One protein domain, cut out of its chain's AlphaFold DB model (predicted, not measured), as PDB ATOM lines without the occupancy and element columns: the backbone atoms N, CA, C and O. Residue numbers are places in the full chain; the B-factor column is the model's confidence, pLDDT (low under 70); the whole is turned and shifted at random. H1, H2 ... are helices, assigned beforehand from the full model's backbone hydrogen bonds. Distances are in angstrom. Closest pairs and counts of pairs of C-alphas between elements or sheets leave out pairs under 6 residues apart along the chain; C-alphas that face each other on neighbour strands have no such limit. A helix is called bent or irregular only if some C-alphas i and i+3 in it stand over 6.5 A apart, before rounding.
ATOM      1  N   PHE A   2      37.688  23.209 -33.320       62.62
ATOM      2  CA  PHE A   2      38.736  23.865 -32.515       62.62
ATOM      3  C   PHE A   2      39.847  22.930 -31.992       62.62
ATOM      4  O   PHE A   2      41.027  23.253 -32.083       62.62
ATOM      5  N   ARG A   3      39.493  21.730 -31.504       70.00
ATOM      6  CA  ARG A   3      40.470  20.735 -31.018       70.00
ATOM      7  C   ARG A   3      41.460  20.289 -32.098       70.00
ATOM      8  O   ARG A   3      42.651  20.217 -31.834       70.00
ATOM      9  N   GLU A   4      40.969  20.011 -33.303       70.12
ATOM     10  CA  GLU A   4      41.787  19.540 -34.435       70.12
ATOM     11  C   GLU A   4      42.826  20.589 -34.834       70.12
ATOM     12  O   GLU A   4      43.991  20.281 -35.034       70.12
ATOM     13  N   GLN A   5      42.413  21.851 -34.870       67.81
ATOM     14  CA  GLN A   5      43.290  22.968 -35.188       67.81
ATOM     15  C   GLN A   5      44.340  23.212 -34.101       67.81
ATOM     16  O   GLN A   5      45.505  23.477 -34.378       67.81
ATOM     17  N   LYS A   6      43.948  23.066 -32.835       71.12
ATOM     18  CA  LYS A   6      44.865  23.252 -31.712       71.12
ATOM     19  C   LYS A   6      45.880  22.111 -31.589       71.12
ATOM     20  O   LYS A   6      47.054  22.379 -31.358       71.12
ATOM     21  N   THR A   7      45.439  20.861 -31.737       68.25
ATOM     22  CA  THR A   7      46.268  19.662 -31.520       68.25
ATOM     23  C   THR A   7      46.959  19.173 -32.792       68.25
ATOM     24  O   THR A   7      48.112  18.774 -32.731       68.25
ATOM     25  N   GLY A   8      46.274  19.192 -33.936       66.62
ATOM     26  CA  GLY A   8      46.801  18.686 -35.205       66.62
ATOM     27  C   GLY A   8      47.647  19.699 -35.976       66.62
ATOM     28  O   GLY A   8      48.587  19.305 -36.651       66.62
ATOM     29  N   MET A   9      47.343  20.996 -35.865       68.88
ATOM     30  CA  MET A   9      48.047  22.062 -36.602       68.88
ATOM     31  C   MET A   9      48.954  22.926 -35.723       68.88
ATOM     32  O   MET A   9      49.593  23.848 -36.220       68.88
ATOM     33  N   GLY A  10      49.002  22.668 -34.414       66.69
ATOM     34  CA  GLY A  10      49.859  23.421 -33.497       66.69
ATOM     35  C   GLY A  10      49.451  24.887 -33.305       66.69
ATOM     36  O   GLY A  10      50.240  25.674 -32.790       66.69
ATOM     37  N   CYS A  11      48.217  25.278 -33.653       66.44
ATOM     38  CA  CYS A  11      47.752  26.669 -33.555       66.44
ATOM     39  C   CYS A  11      47.568  27.184 -32.108       66.44
ATOM     40  O   CYS A  11      47.087  28.295 -31.917       66.44
ATOM     41  N   GLY A  12      47.878  26.383 -31.080       63.19
ATOM     42  CA  GLY A  12      47.673  26.750 -29.673       63.19
ATOM     43  C   GLY A  12      48.730  27.698 -29.093       63.19
ATOM     44  O   GLY A  12      48.384  28.581 -28.314       63.19
ATOM     45  N   GLN A  13      49.996  27.510 -29.464       62.28
ATOM     46  CA  GLN A  13      51.143  28.338 -29.071       62.28
ATOM     47  C   GLN A  13      52.209  28.164 -30.158       62.28
ATOM     48  O   GLN A  13      53.057  27.277 -30.071       62.28
ATOM     49  N   ALA A  14      52.136  28.961 -31.224       62.84
ATOM     50  CA  ALA A  14      53.221  28.995 -32.195       62.84
ATOM     51  C   ALA A  14      54.441  29.601 -31.483       62.84
ATOM     52  O   ALA A  14      54.411  30.763 -31.080       62.84
ATOM     53  N   GLN A  15      55.489  28.804 -31.272       60.12
ATOM     54  CA  GLN A  15      56.697  29.224 -30.562       60.12
ATOM     55  C   GLN A  15      57.550  30.105 -31.489       60.12
ATOM     56  O   GLN A  15      58.581  29.687 -32.007       60.12
ATOM     57  N   VAL A  16      57.068  31.317 -31.773       62.78
ATOM     58  CA  VAL A  16      57.686  32.243 -32.730       62.78
ATOM     59  C   VAL A  16      58.206  33.467 -31.993       62.78
ATOM     60  O   VAL A  16      57.518  34.052 -31.164       62.78
ATOM     61  N   ARG A  17      59.432  33.881 -32.328       70.75
ATOM     62  CA  ARG A  17      60.094  35.059 -31.741       70.75
ATOM     63  C   ARG A  17      59.441  36.392 -32.141       70.75
ATOM     64  O   ARG A  17      59.735  37.407 -31.522       70.75
ATOM     65  N   ASN A  18      58.578  36.395 -33.163       76.06
ATOM     66  CA  ASN A  18      57.875  37.573 -33.671       76.06
ATOM     67  C   ASN A  18      56.356  37.463 -33.397       76.06
ATOM     68  O   ASN A  18      55.724  36.538 -33.922       76.06
ATOM     69  N   PRO A  19      55.749  38.400 -32.640       70.88
ATOM     70  CA  PRO A  19      54.324  38.362 -32.303       70.88
ATOM     71  C   PRO A  19      53.392  38.476 -33.522       70.88
ATOM     72  O   PRO A  19      52.354  37.820 -33.553       70.88
ATOM     73  N   GLN A  20      53.770  39.213 -34.575       72.75
ATOM     74  CA  GLN A  20      52.967  39.299 -35.810       72.75
ATOM     75  C   GLN A  20      52.935  37.975 -36.590       72.75
ATOM     76  O   GLN A  20      51.923  37.608 -37.198       72.75
ATOM     77  N   SER A  21      54.030  37.215 -36.557       65.81
ATOM     78  CA  SER A  21      54.076  35.873 -37.142       65.81
ATOM     79  C   SER A  21      53.270  34.862 -36.320       65.81
ATOM     80  O   SER A  21      52.681  33.947 -36.889       65.81
ATOM     81  N   ALA A  22      53.185  35.049 -35.000       70.75
ATOM     82  CA  ALA A  22      52.389  34.189 -34.128       70.75
ATOM     83  C   ALA A  22      50.874  34.293 -34.397       70.75
ATOM     84  O   ALA A  22      50.159  33.319 -34.178       70.75
ATOM     85  N   GLU A  23      50.386  35.430 -34.907       76.00
ATOM     86  CA  GLU A  23      48.969  35.628 -35.248       76.00
ATOM     87  C   GLU A  23      48.634  35.238 -36.698       76.00
ATOM     88  O   GLU A  23      47.602  34.616 -36.974       76.00
ATOM     89  N   SER A  24      49.513  35.578 -37.645       79.62
ATOM     90  CA  SER A  24      49.278  35.339 -39.077       79.62
ATOM     91  C   SER A  24      49.320  33.858 -39.458       79.62
ATOM     92  O   SER A  24      48.514  33.415 -40.279       79.62
ATOM     93  N   VAL A  25      50.199  33.070 -38.831       79.31
ATOM     94  CA  VAL A  25      50.355  31.640 -39.138       79.31
ATOM     95  C   VAL A  25      49.091  30.838 -38.801       79.31
ATOM     96  O   VAL A  25      48.579  30.165 -39.698       79.31
ATOM     97  N   PRO A  26      48.506  30.931 -37.588       80.38
ATOM     98  CA  PRO A  26      47.230  30.288 -37.301       80.38
ATOM     99  C   PRO A  26      46.139  30.695 -38.288       80.38
ATOM    100  O   PRO A  26      45.456  29.818 -38.800       80.38
ATOM    101  N   ARG A  27      46.008  31.990 -38.617       82.31
ATOM    102  CA  ARG A  27      44.974  32.496 -39.538       82.31
ATOM    103  C   ARG A  27      45.096  31.912 -40.948       82.31
ATOM    104  O   ARG A  27      44.087  31.603 -41.572       82.31
ATOM    105  N   PHE A  28      46.315  31.743 -41.449       84.81
ATOM    106  CA  PHE A  28      46.533  31.100 -42.741       84.81
ATOM    107  C   PHE A  28      46.197  29.603 -42.689       84.81
ATOM    108  O   PHE A  28      45.444  29.099 -43.521       84.81
ATOM    109  N   VAL A  29      46.690  28.899 -41.668       82.31
ATOM    110  CA  VAL A  29      46.475  27.454 -41.507       82.31
ATOM    111  C   VAL A  29      44.995  27.122 -41.294       82.31
ATOM    112  O   VAL A  29      44.505  26.130 -41.835       82.31
ATOM    113  N   THR A  30      44.250  27.966 -40.572       84.44
ATOM    114  CA  THR A  30      42.799  27.803 -40.408       84.44
ATOM    115  C   THR A  30      42.058  27.883 -41.747       84.44
ATOM    116  O   THR A  30      41.145  27.086 -41.972       84.44
ATOM    117  N   GLY A  31      42.465  28.795 -42.637       86.50
ATOM    118  CA  GLY A  31      41.878  28.978 -43.966       86.50
ATOM    119  C   GLY A  31      42.219  27.849 -44.939       86.50
ATOM    120  O   GLY A  31      41.343  27.334 -45.628       86.50
ATOM    121  N   VAL A  32      43.471  27.388 -44.961       85.56
ATOM    122  CA  VAL A  32      43.851  26.217 -45.773       85.56
ATOM    123  C   VAL A  32      43.101  24.971 -45.303       85.56
ATOM    124  O   VAL A  32      42.613  24.181 -46.111       85.56
ATOM    125  N   TYR A  33      42.943  24.811 -43.991       83.69
ATOM    126  CA  TYR A  33      42.202  23.694 -43.425       83.69
ATOM    127  C   TYR A  33      40.711  23.712 -43.775       83.69
ATOM    128  O   TYR A  33      40.140  22.658 -44.065       83.69
ATOM    129  N   SER A  34      40.064  24.883 -43.756       85.25
ATOM    130  CA  SER A  34      38.664  24.979 -44.172       85.25
ATOM    131  C   SER A  34      38.511  24.619 -45.648       85.25
ATOM    132  O   SER A  34      37.622  23.835 -45.977       85.25
ATOM    133  N   LEU A  35      39.413  25.081 -46.519       86.81
ATOM    134  CA  LEU A  35      39.429  24.700 -47.933       86.81
ATOM    135  C   LEU A  35      39.575  23.184 -48.116       86.81
ATOM    136  O   LEU A  35      38.793  22.588 -48.853       86.81
ATOM    137  N   LEU A  36      40.502  22.545 -47.394       84.00
ATOM    138  CA  LEU A  36      40.705  21.093 -47.447       84.00
ATOM    139  C   LEU A  36      39.440  20.319 -47.038       84.00
ATOM    140  O   LEU A  36      39.039  19.376 -47.716       84.00
ATOM    141  N   LEU A  37      38.789  20.731 -45.946       84.31
ATOM    142  CA  LEU A  37      37.538  20.122 -45.490       84.31
ATOM    143  C   LEU A  37      36.420  20.275 -46.523       84.31
ATOM    144  O   LEU A  37      35.684  19.324 -46.767       84.31
ATOM    145  N   THR A  38      36.318  21.452 -47.142       86.81
ATOM    146  CA  THR A  38      35.282  21.735 -48.142       86.81
ATOM    147  C   THR A  38      35.508  20.908 -49.408       86.81
ATOM    148  O   THR A  38      34.574  20.322 -49.945       86.81
ATOM    149  N   ALA A  39      36.762  20.784 -49.852       84.06
ATOM    150  CA  ALA A  39      37.133  19.932 -50.977       84.06
ATOM    151  C   ALA A  39      36.855  18.446 -50.689       84.06
ATOM    152  O   ALA A  39      36.304  17.751 -51.539       84.06
ATOM    153  N   GLY A  40      37.178  17.973 -49.482       79.62
ATOM    154  CA  GLY A  40      36.879  16.607 -49.050       79.62
ATOM    155  C   GLY A  40      35.377  16.315 -49.021       79.62
ATOM    156  O   GLY A  40      34.950  15.264 -49.492       79.62
ATOM    157  N   GLU A  41      34.568  17.258 -48.536       81.06
ATOM    158  CA  GLU A  41      33.107  17.140 -48.542       81.06
ATOM    159  C   GLU A  41      32.546  17.076 -49.971       81.06
ATOM    160  O   GLU A  41      31.719  16.214 -50.269       81.06
ATOM    161  N   LEU A  42      33.043  17.919 -50.883       81.81
ATOM    162  CA  LEU A  42      32.652  17.895 -52.296       81.81
ATOM    163  C   LEU A  42      33.039  16.579 -52.984       81.81
ATOM    164  O   LEU A  42      32.211  15.984 -53.675       81.81
ATOM    165  N   ALA A  43      34.264  16.095 -52.766       77.56
ATOM    166  CA  ALA A  43      34.741  14.835 -53.329       77.56
ATOM    167  C   ALA A  43      33.917  13.641 -52.824       77.56
ATOM    168  O   ALA A  43      33.470  12.812 -53.616       77.56
ATOM    169  N   CYS A  44      33.639  13.586 -51.520       70.56
ATOM    170  CA  CYS A  44      32.862  12.496 -50.931       70.56
ATOM    171  C   CYS A  44      31.384  12.535 -51.338       70.56
ATOM    172  O   CYS A  44      30.758  11.487 -51.452       70.56
ATOM    173  N   ARG A  45      30.817  13.724 -51.582       70.62
ATOM    174  CA  ARG A  45      29.423  13.883 -52.022       70.62
ATOM    175  C   ARG A  45      29.231  13.615 -53.516       70.62
ATOM    176  O   ARG A  45      28.169  13.150 -53.917       70.62
ATOM    177  N   SER A  46      30.244  13.905 -54.335       64.56
ATOM    178  CA  SER A  46      30.236  13.642 -55.781       64.56
ATOM    179  C   SER A  46      30.363  12.154 -56.104       64.56
ATOM    180  O   SER A  46      29.815  11.681 -57.100       64.56
ATOM    181  N   VAL A  47      31.077  11.404 -55.268       58.75
ATOM    182  CA  VAL A  47      31.316   9.985 -55.484       58.75
ATOM    183  C   VAL A  47      30.154   9.195 -54.878       58.75
ATOM    184  O   VAL A  47      30.097   8.979 -53.675       58.75
ATOM    185  N   SER A  48      29.248   8.677 -55.714       52.91
ATOM    186  CA  SER A  48      28.183   7.746 -55.291       52.91
ATOM    187  C   SER A  48      28.715   6.364 -54.855       52.91
ATOM    188  O   SER A  48      28.006   5.359 -54.945       52.91
ATOM    189  N   LYS A  49      29.990   6.263 -54.463       54.84
ATOM    190  CA  LYS A  49      30.542   5.022 -53.921       54.84
ATOM    191  C   LYS A  49      30.158   4.974 -52.448       54.84
ATOM    192  O   LYS A  49      30.338   5.971 -51.750       54.84
ATOM    193  N   PRO A  50      29.643   3.838 -51.956       55.72
ATOM    194  CA  PRO A  50      29.389   3.697 -50.537       55.72
ATOM    195  C   PRO A  50      30.725   3.863 -49.814       55.72
ATOM    196  O   PRO A  50      31.641   3.056 -49.990       55.72
ATOM    197  N   ALA A  51      30.849   4.944 -49.042       65.06
ATOM    198  CA  ALA A  51      31.948   5.095 -48.104       65.06
ATOM    199  C   ALA A  51      31.988   3.850 -47.210       65.06
ATOM    200  O   ALA A  51      30.948   3.243 -46.920       65.06
ATOM    201  N   LEU A  52      33.189   3.456 -46.789       72.19
ATOM    202  CA  LEU A  52      33.323   2.328 -45.878       72.19
ATOM    203  C   LEU A  52      32.436   2.568 -44.652       72.19
ATOM    204  O   LEU A  52      32.446   3.667 -44.084       72.19
ATOM    205  N   PRO A  53      31.641   1.566 -44.245       71.62
ATOM    206  CA  PRO A  53      30.769   1.726 -43.103       71.62
ATOM    207  C   PRO A  53      31.643   1.995 -41.882       71.62
ATOM    208  O   PRO A  53      32.691   1.370 -41.695       71.62
ATOM    209  N   ARG A  54      31.214   2.943 -41.044       72.69
ATOM    210  CA  ARG A  54      31.933   3.254 -39.808       72.69
ATOM    211  C   ARG A  54      32.078   1.971 -38.975       72.69
ATOM    212  O   ARG A  54      31.132   1.180 -38.907       72.69
ATOM    213  N   PRO A  55      33.235   1.747 -38.335       74.31
ATOM    214  CA  PRO A  55      33.421   0.563 -37.516       74.31
ATOM    215  C   PRO A  55      32.418   0.556 -36.358       74.31
ATOM    216  O   PRO A  55      32.101   1.600 -35.793       74.31
ATOM    217  N   PRO A  62      25.513  12.151 -34.868       65.19
ATOM    218  CA  PRO A  62      24.204  12.706 -35.212       65.19
ATOM    219  C   PRO A  62      24.263  13.643 -36.428       65.19
ATOM    220  O   PRO A  62      23.229  14.033 -36.953       65.19
ATOM    221  N   THR A  63      25.465  14.035 -36.863       66.56
ATOM    222  CA  THR A  63      25.683  14.954 -37.980       66.56
ATOM    223  C   THR A  63      26.402  14.258 -39.128       66.56
ATOM    224  O   THR A  63      27.371  13.528 -38.917       66.56
ATOM    225  N   ASP A  64      25.963  14.559 -40.349       68.31
ATOM    226  CA  ASP A  64      26.526  14.050 -41.610       68.31
ATOM    227  C   ASP A  64      27.844  14.748 -42.008       68.31
ATOM    228  O   ASP A  64      28.368  14.614 -43.111       68.31
ATOM    229  N   ARG A  65      28.405  15.547 -41.094       73.69
ATOM    230  CA  ARG A  65      29.599  16.336 -41.365       73.69
ATOM    231  C   ARG A  65      30.835  15.444 -41.368       73.69
ATOM    232  O   ARG A  65      31.189  14.841 -40.350       73.69
ATOM    233  N   TRP A  66      31.563  15.478 -42.477       74.81
ATOM    234  CA  TRP A  66      32.869  14.845 -42.587       74.81
ATOM    235  C   TRP A  66      33.882  15.560 -41.693       74.81
ATOM    236  O   TRP A  66      34.025  16.785 -41.703       74.81
ATOM    237  N   THR A  67      34.574  14.781 -40.866       77.00
ATOM    238  CA  THR A  67      35.718  15.273 -40.092       77.00
ATOM    239  C   THR A  67      37.017  14.921 -40.799       77.00
ATOM    240  O   THR A  67      37.063  13.989 -41.595       77.00
ATOM    241  N   THR A  68      38.100  15.616 -40.477       78.94
ATOM    242  CA  THR A  68      39.434  15.341 -41.037       78.94
ATOM    243  C   THR A  68      39.878  13.913 -40.771       78.94
ATOM    244  O   THR A  68      40.428  13.267 -41.651       78.94
ATOM    245  N   GLY A  69      39.565  13.379 -39.586       79.25
ATOM    246  CA  GLY A  69      39.783  11.967 -39.283       79.25
ATOM    247  C   GLY A  69      38.991  11.024 -40.195       79.25
ATOM    248  O   GLY A  69      39.517   9.986 -40.582       79.25
ATOM    249  N   ASP A  70      37.763  11.390 -40.581       79.00
ATOM    250  CA  ASP A  70      36.966  10.601 -41.529       79.00
ATOM    251  C   ASP A  70      37.607  10.626 -42.930       79.00
ATOM    252  O   ASP A  70      37.768   9.572 -43.538       79.00
ATOM    253  N   ILE A  71      38.062  11.798 -43.391       80.44
ATOM    254  CA  ILE A  71      38.767  11.961 -44.677       80.44
ATOM    255  C   ILE A  71      40.086  11.174 -44.686       80.44
ATOM    256  O   ILE A  71      40.346  10.415 -45.614       80.44
ATOM    257  N   CYS A  72      40.906  11.288 -43.637       82.62
ATOM    258  CA  CYS A  72      42.163  10.543 -43.526       82.62
ATOM    259  C   CYS A  72      41.938   9.028 -43.489       82.62
ATOM    260  O   CYS A  72      42.720   8.278 -44.067       82.62
ATOM    261  N   ASN A  73      40.893   8.561 -42.803       81.94
ATOM    262  CA  ASN A  73      40.564   7.138 -42.778       81.94
ATOM    263  C   ASN A  73      40.099   6.644 -44.150       81.94
ATOM    264  O   ASN A  73      40.504   5.559 -44.559       81.94
ATOM    265  N   GLN A  74      39.307   7.446 -44.862       80.56
ATOM    266  CA  GLN A  74      38.887   7.146 -46.227       80.56
ATOM    267  C   GLN A  74      40.098   7.067 -47.171       80.56
ATOM    268  O   GLN A  74      40.259   6.068 -47.864       80.56
ATOM    269  N   PHE A  75      41.006   8.044 -47.108       82.50
ATOM    270  CA  PHE A  75      42.244   8.046 -47.891       82.50
ATOM    271  C   PHE A  75      43.134   6.834 -47.584       82.50
ATOM    272  O   PHE A  75      43.612   6.159 -48.488       82.50
ATOM    273  N   ARG A  76      43.322   6.496 -46.302       85.44
ATOM    274  CA  ARG A  76      44.068   5.288 -45.908       85.44
ATOM    275  C   ARG A  76      43.432   4.024 -46.462       85.44
ATOM    276  O   ARG A  76      44.145   3.119 -46.872       85.44
ATOM    277  N   ALA A  77      42.106   3.944 -46.456       82.06
ATOM    278  CA  ALA A  77      41.420   2.798 -47.020       82.06
ATOM    279  C   ALA A  77      41.597   2.711 -48.539       82.06
ATOM    280  O   ALA A  77      41.781   1.616 -49.055       82.06
ATOM    281  N   GLU A  78      41.592   3.835 -49.250       82.94
ATOM    282  CA  GLU A  78      41.902   3.877 -50.684       82.94
ATOM    283  C   GLU A  78      43.343   3.429 -50.964       82.94
ATOM    284  O   GLU A  78      43.568   2.618 -51.857       82.94
ATOM    285  N   GLU A  79      44.306   3.847 -50.147       88.50
ATOM    286  CA  GLU A  79      45.699   3.412 -50.280       88.50
ATOM    287  C   GLU A  79      45.877   1.913 -49.984       88.50
ATOM    288  O   GLU A  79      46.572   1.192 -50.704       88.50
ATOM    289  N   TYR A  80      45.191   1.394 -48.961       87.69
ATOM    290  CA  TYR A  80      45.172  -0.047 -48.703       87.69
ATOM    291  C   TYR A  80      44.509  -0.823 -49.844       87.69
ATOM    292  O   TYR A  80      45.019  -1.860 -50.252       87.69
ATOM    293  N   ALA A  81      43.412  -0.310 -50.399       85.75
ATOM    294  CA  ALA A  81      42.782  -0.887 -51.582       85.75
ATOM    295  C   ALA A  81      43.762  -0.951 -52.760       85.75
ATOM    296  O   ALA A  81      43.893  -1.995 -53.396       85.75
ATOM    297  N   ASN A  82      44.487   0.139 -53.011       87.00
ATOM    298  CA  ASN A  82      45.467   0.227 -54.090       87.00
ATOM    299  C   ASN A  82      46.629  -0.752 -53.890       87.00
ATOM    300  O   ASN A  82      46.969  -1.490 -54.809       87.00
ATOM    301  N   SER A  83      47.202  -0.805 -52.685       90.12
ATOM    302  CA  SER A  83      48.321  -1.707 -52.367       90.12
ATOM    303  C   SER A  83      47.944  -3.192 -52.405       90.12
ATOM    304  O   SER A  83      48.774  -4.022 -52.768       90.12
ATOM    305  N   ILE A  84      46.695  -3.536 -52.078       88.38
ATOM    306  CA  ILE A  84      46.164  -4.906 -52.178       88.38
ATOM    307  C   ILE A  84      45.675  -5.210 -53.611       88.38
ATOM    308  O   ILE A  84      45.502  -6.371 -53.976       88.38
ATOM    309  N   GLY A  85      45.449  -4.184 -54.437       86.00
ATOM    310  CA  GLY A  85      44.838  -4.310 -55.761       86.00
ATOM    311  C   GLY A  85      43.336  -4.626 -55.717       86.00
ATOM    312  O   GLY A  85      42.805  -5.215 -56.657       86.00
ATOM    313  N   TRP A  86      42.635  -4.269 -54.633       80.25
ATOM    314  CA  TRP A  86      41.229  -4.626 -54.402       80.25
ATOM    315  C   TRP A  86      40.374  -3.416 -53.997       80.25
ATOM    316  O   TRP A  86      40.733  -2.665 -53.105       80.25
ATOM    317  N   SER A  87      39.198  -3.240 -54.613       78.75
ATOM    318  CA  SER A  87      38.221  -2.197 -54.253       78.75
ATOM    319  C   SER A  87      37.293  -2.585 -53.087       78.75
ATOM    320  O   SER A  87      36.666  -3.645 -53.100       78.75
ATOM    321  N   PHE A  88      37.083  -1.657 -52.143       71.62
ATOM    322  CA  PHE A  88      36.134  -1.792 -51.023       71.62
ATOM    323  C   PHE A  88      34.678  -1.415 -51.351       71.62
ATOM    324  O   PHE A  88      33.807  -1.512 -50.486       71.62
ATOM    325  N   SER A  89      34.374  -1.023 -52.593       69.44
ATOM    326  CA  SER A  89      33.040  -0.543 -52.997       69.44
ATOM    327  C   SER A  89      31.900  -1.546 -52.761       69.44
ATOM    328  O   SER A  89      30.755  -1.141 -52.576       69.44
ATOM    329  N   GLY A  90      32.189  -2.851 -52.754       66.12
ATOM    330  CA  GLY A  90      31.202  -3.909 -52.501       66.12
ATOM    331  C   GLY A  90      31.106  -4.367 -51.042       66.12
ATOM    332  O   GLY A  90      30.238  -5.176 -50.721       66.12
ATOM    333  N   PHE A  91      31.976  -3.885 -50.148       70.00
ATOM    334  CA  PHE A  91      32.135  -4.447 -48.802       70.00
ATOM    335  C   PHE A  91      30.859  -4.334 -47.952       70.00
ATOM    336  O   PHE A  91      30.402  -5.323 -47.376       70.00
ATOM    337  N   ALA A  92      30.231  -3.154 -47.926       65.62
ATOM    338  CA  ALA A  92      29.000  -2.926 -47.164       65.62
ATOM    339  C   ALA A  92      27.776  -3.612 -47.795       65.62
ATOM    340  O   ALA A  92      26.937  -4.181 -47.094       65.62
ATOM    341  N   THR A  93      27.683  -3.591 -49.125       63.88
ATOM    342  CA  THR A  93      26.541  -4.134 -49.873       63.88
ATOM    343  C   THR A  93      26.498  -5.660 -49.795       63.88
ATOM    344  O   THR A  93      25.448  -6.237 -49.495       63.88
ATOM    345  N   ASN A  94      27.649  -6.321 -49.953       61.69
ATOM    346  CA  ASN A  94      27.756  -7.781 -49.937       61.69
ATOM    347  C   ASN A  94      27.426  -8.383 -48.567       61.69
ATOM    348  O   ASN A  94      26.903  -9.494 -48.495       61.69
ATOM    349  N   GLN A  95      27.639  -7.650 -47.469       63.53
ATOM    350  CA  GLN A  95      27.317  -8.137 -46.125       63.53
ATOM    351  C   GLN A  95      25.805  -8.366 -45.928       63.53
ATOM    352  O   GLN A  95      25.392  -9.277 -45.207       63.53
ATOM    353  N   SER A  96      24.967  -7.567 -46.595       61.69
ATOM    354  CA  SER A  96      23.508  -7.733 -46.583       61.69
ATOM    355  C   SER A  96      23.028  -8.913 -47.443       61.69
ATOM    356  O   SER A  96      22.028  -9.556 -47.106       61.69
ATOM    357  N   GLN A  97      23.761  -9.224 -48.518       63.34
ATOM    358  CA  GLN A  97      23.474 -10.334 -49.432       63.34
ATOM    359  C   GLN A  97      23.954 -11.680 -48.875       63.34
ATOM    360  O   GLN A  97      23.223 -12.661 -48.940       63.34
ATOM    361  N   ALA A  98      25.128 -11.720 -48.237       65.19
ATOM    362  CA  ALA A  98      25.699 -12.928 -47.636       65.19
ATOM    363  C   ALA A  98      25.017 -13.356 -46.316       65.19
ATOM    364  O   ALA A  98      25.332 -14.406 -45.752       65.19
ATOM    365  N   ARG A  99      24.079 -12.558 -45.780       64.12
ATOM    366  CA  ARG A  99      23.359 -12.878 -44.537       64.12
ATOM    367  C   ARG A  99      22.322 -13.978 -44.781       64.12
ATOM    368  O   ARG A  99      21.366 -13.778 -45.525       64.12
ATOM    369  N   THR A 100      22.443 -15.103 -44.070       69.06
ATOM    370  CA  THR A 100      21.455 -16.198 -44.093       69.06
ATOM    371  C   THR A 100      20.037 -15.683 -43.815       69.06
ATOM    372  O   THR A 100      19.826 -14.951 -42.843       69.06
ATOM    373  N   HIS A 101      19.048 -16.129 -44.600       63.94
ATOM    374  CA  HIS A 101      17.635 -15.736 -44.465       63.94
ATOM    375  C   HIS A 101      17.082 -15.892 -43.037       63.94
ATOM    376  O   HIS A 101      16.344 -15.028 -42.573       63.94
ATOM    377  N   LYS A 102      17.518 -16.920 -42.291       62.47
ATOM    378  CA  LYS A 102      17.134 -17.144 -40.882       62.47
ATOM    379  C   LYS A 102      17.479 -15.973 -39.949       62.47
ATOM    380  O   LYS A 102      16.810 -15.782 -38.945       62.47
ATOM    381  N   LYS A 103      18.501 -15.167 -40.268       63.91
ATOM    382  CA  LYS A 103      18.895 -13.977 -39.489       63.91
ATOM    383  C   LYS A 103      18.217 -12.686 -39.969       63.91
ATOM    384  O   LYS A 103      18.567 -11.619 -39.468       63.91
ATOM    385  N   ARG A 104      17.275 -12.735 -40.920       62.66
ATOM    386  CA  ARG A 104      16.427 -11.594 -41.326       62.66
ATOM    387  C   ARG A 104      15.147 -11.506 -40.483       62.66
ATOM    388  O   ARG A 104      14.099 -11.137 -41.002       62.66
ATOM    389  N   VAL A 105      15.197 -11.883 -39.204       60.84
ATOM    390  CA  VAL A 105      14.024 -11.755 -38.329       60.84
ATOM    391  C   VAL A 105      13.696 -10.270 -38.212       60.84
ATOM    392  O   VAL A 105      14.500  -9.484 -37.710       60.84
ATOM    393  N   ASN A 106      12.544  -9.882 -38.755       67.62
ATOM    394  CA  ASN A 106      12.048  -8.518 -38.679       67.62
ATOM    395  C   ASN A 106      11.694  -8.231 -37.208       67.62
ATOM    396  O   ASN A 106      10.886  -8.976 -36.641       67.62
ATOM    397  N   PRO A 107      12.267  -7.189 -36.578       67.75
ATOM    398  CA  PRO A 107      11.983  -6.863 -35.182       67.75
ATOM    399  C   PRO A 107      10.482  -6.656 -34.923       67.75
ATOM    400  O   PRO A 107      10.007  -7.013 -33.849       67.75
ATOM    401  N   ALA A 108       9.713  -6.197 -35.918       71.25
ATOM    402  CA  ALA A 108       8.259  -6.066 -35.814       71.25
ATOM    403  C   ALA A 108       7.536  -7.424 -35.725       71.25
ATOM    404  O   ALA A 108       6.611  -7.580 -34.933       71.25
ATOM    405  N   ILE A 109       7.982  -8.432 -36.485       73.25
ATOM    406  CA  ILE A 109       7.410  -9.790 -36.438       73.25
ATOM    407  C   ILE A 109       7.756 -10.460 -35.103       73.25
ATOM    408  O   ILE A 109       6.901 -11.092 -34.491       73.25
ATOM    409  N   SER A 110       8.986 -10.273 -34.612       69.75
ATOM    410  CA  SER A 110       9.393 -10.783 -33.297       69.75
ATOM    411  C   SER A 110       8.615 -10.129 -32.152       69.75
ATOM    412  O   SER A 110       8.292 -10.804 -31.179       69.75
ATOM    413  N   ALA A 111       8.303  -8.834 -32.260       68.19
ATOM    414  CA  ALA A 111       7.494  -8.124 -31.274       68.19
ATOM    415  C   ALA A 111       6.042  -8.626 -31.260       68.19
ATOM    416  O   ALA A 111       5.506  -8.891 -30.192       68.19
ATOM    417  N   LEU A 112       5.429  -8.844 -32.428       74.69
ATOM    418  CA  LEU A 112       4.064  -9.383 -32.527       74.69
ATOM    419  C   LEU A 112       3.914 -10.775 -31.894       74.69
ATOM    420  O   LEU A 112       2.866 -11.075 -31.326       74.69
ATOM    421  N   ILE A 113       4.949 -11.613 -31.984       74.06
ATOM    422  CA  ILE A 113       4.959 -12.953 -31.380       74.06
ATOM    423  C   ILE A 113       5.093 -12.866 -29.850       74.06
ATOM    424  O   ILE A 113       4.385 -13.576 -29.146       74.06
ATOM    425  N   ASN A 114       5.932 -11.962 -29.333       65.81
ATOM    426  CA  ASN A 114       6.151 -11.802 -27.888       65.81
ATOM    427  C   ASN A 114       5.041 -11.020 -27.159       65.81
ATOM    428  O   ASN A 114       4.962 -11.089 -25.941       65.81
ATOM    429  N   VAL A 115       4.194 -10.271 -27.873       66.31
ATOM    430  CA  VAL A 115       3.077  -9.494 -27.289       66.31
ATOM    431  C   VAL A 115       1.838 -10.365 -27.002       66.31
ATOM    432  O   VAL A 115       0.893  -9.904 -26.369       66.31
ATOM    433  N   ARG A 116       1.820 -11.629 -27.447       51.78
ATOM    434  CA  ARG A 116       0.692 -12.563 -27.262       51.78
ATOM    435  C   ARG A 116       0.905 -13.625 -26.168       51.78
ATOM    436  O   ARG A 116       0.149 -14.594 -26.143       51.78
TER     437      ARG A 116
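Overview. This is residues 2 to 55 and 62 to 116 of the 117 residues of an uncharacterized protein of Balneolaceae bacterium (UniProt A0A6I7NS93). An open, strung-out chain of five helices is built along the long helix H2, with the short H1 near it and H3 slanting away from near its last residues. From H3 the chain goes on through H4 into an arm, residues 105 to 116 with H5, which sticks out. The printed part has 109 residues with five named helices, H1 to H5 in order, and no named strand, and its class is all helix. It is extended, with a radius of gyration of the C-alphas of 22.1 A, and flat, spanning 74 by 42 by 23 A.

Along the chain. H2, residues 19 to 46, is 41.7 A long and begins at C-alpha 19, (54.324, 38.362, -32.303). H1 is residues 2 to 8. H3, residues 68 to 84, is 24.1 A long. H4, residues 88 to 97, is irregular: C-alphas 89 and 92 are 7.5 A apart. H5, residues 107 to 114, ends at C-alpha 114, (6.151, -11.802, -27.888).

Arrangement. H1 and H2 are close but not clearly touching, about perpendicular at 82 degrees; their closest C-alphas, Gln 5 and Thr 30, are 7.1 A apart. H2 and H3 are close but not clearly touching, at a steep tilt of 57 degrees, the same way; their closest C-alphas, Gly 40 and Ile 71, are 6.7 A apart. H3 and H4 are close but not clearly touching, about perpendicular at 88 degrees; their closest C-alphas, Ala 81 and Phe 88, are 6.7 A apart. H1 and H3 are only just apart, at 8.2 A. H4 and H5 are apart. Every O i to N i+4 pair is within hydrogen-bond range in H1, H3 and H5; H2 has 23 of 24, and H4 has 1 of 6, beside 4 of 7 O i to N i+3 pairs.

Size, cuts and confidence. The C-alphas farthest apart, Asn 18 and Arg 116, are 76.3 A apart. Residues 56 to 61 are not printed, and C-alphas 55 and 62 are 15.4 A apart across the cut. Of the links printed whole, H3 to H4 is tight and the others are short. Mean pLDDT of the printed part is 72.9, with 45 residues under 70, among them 7 to 16 and 92 to 107.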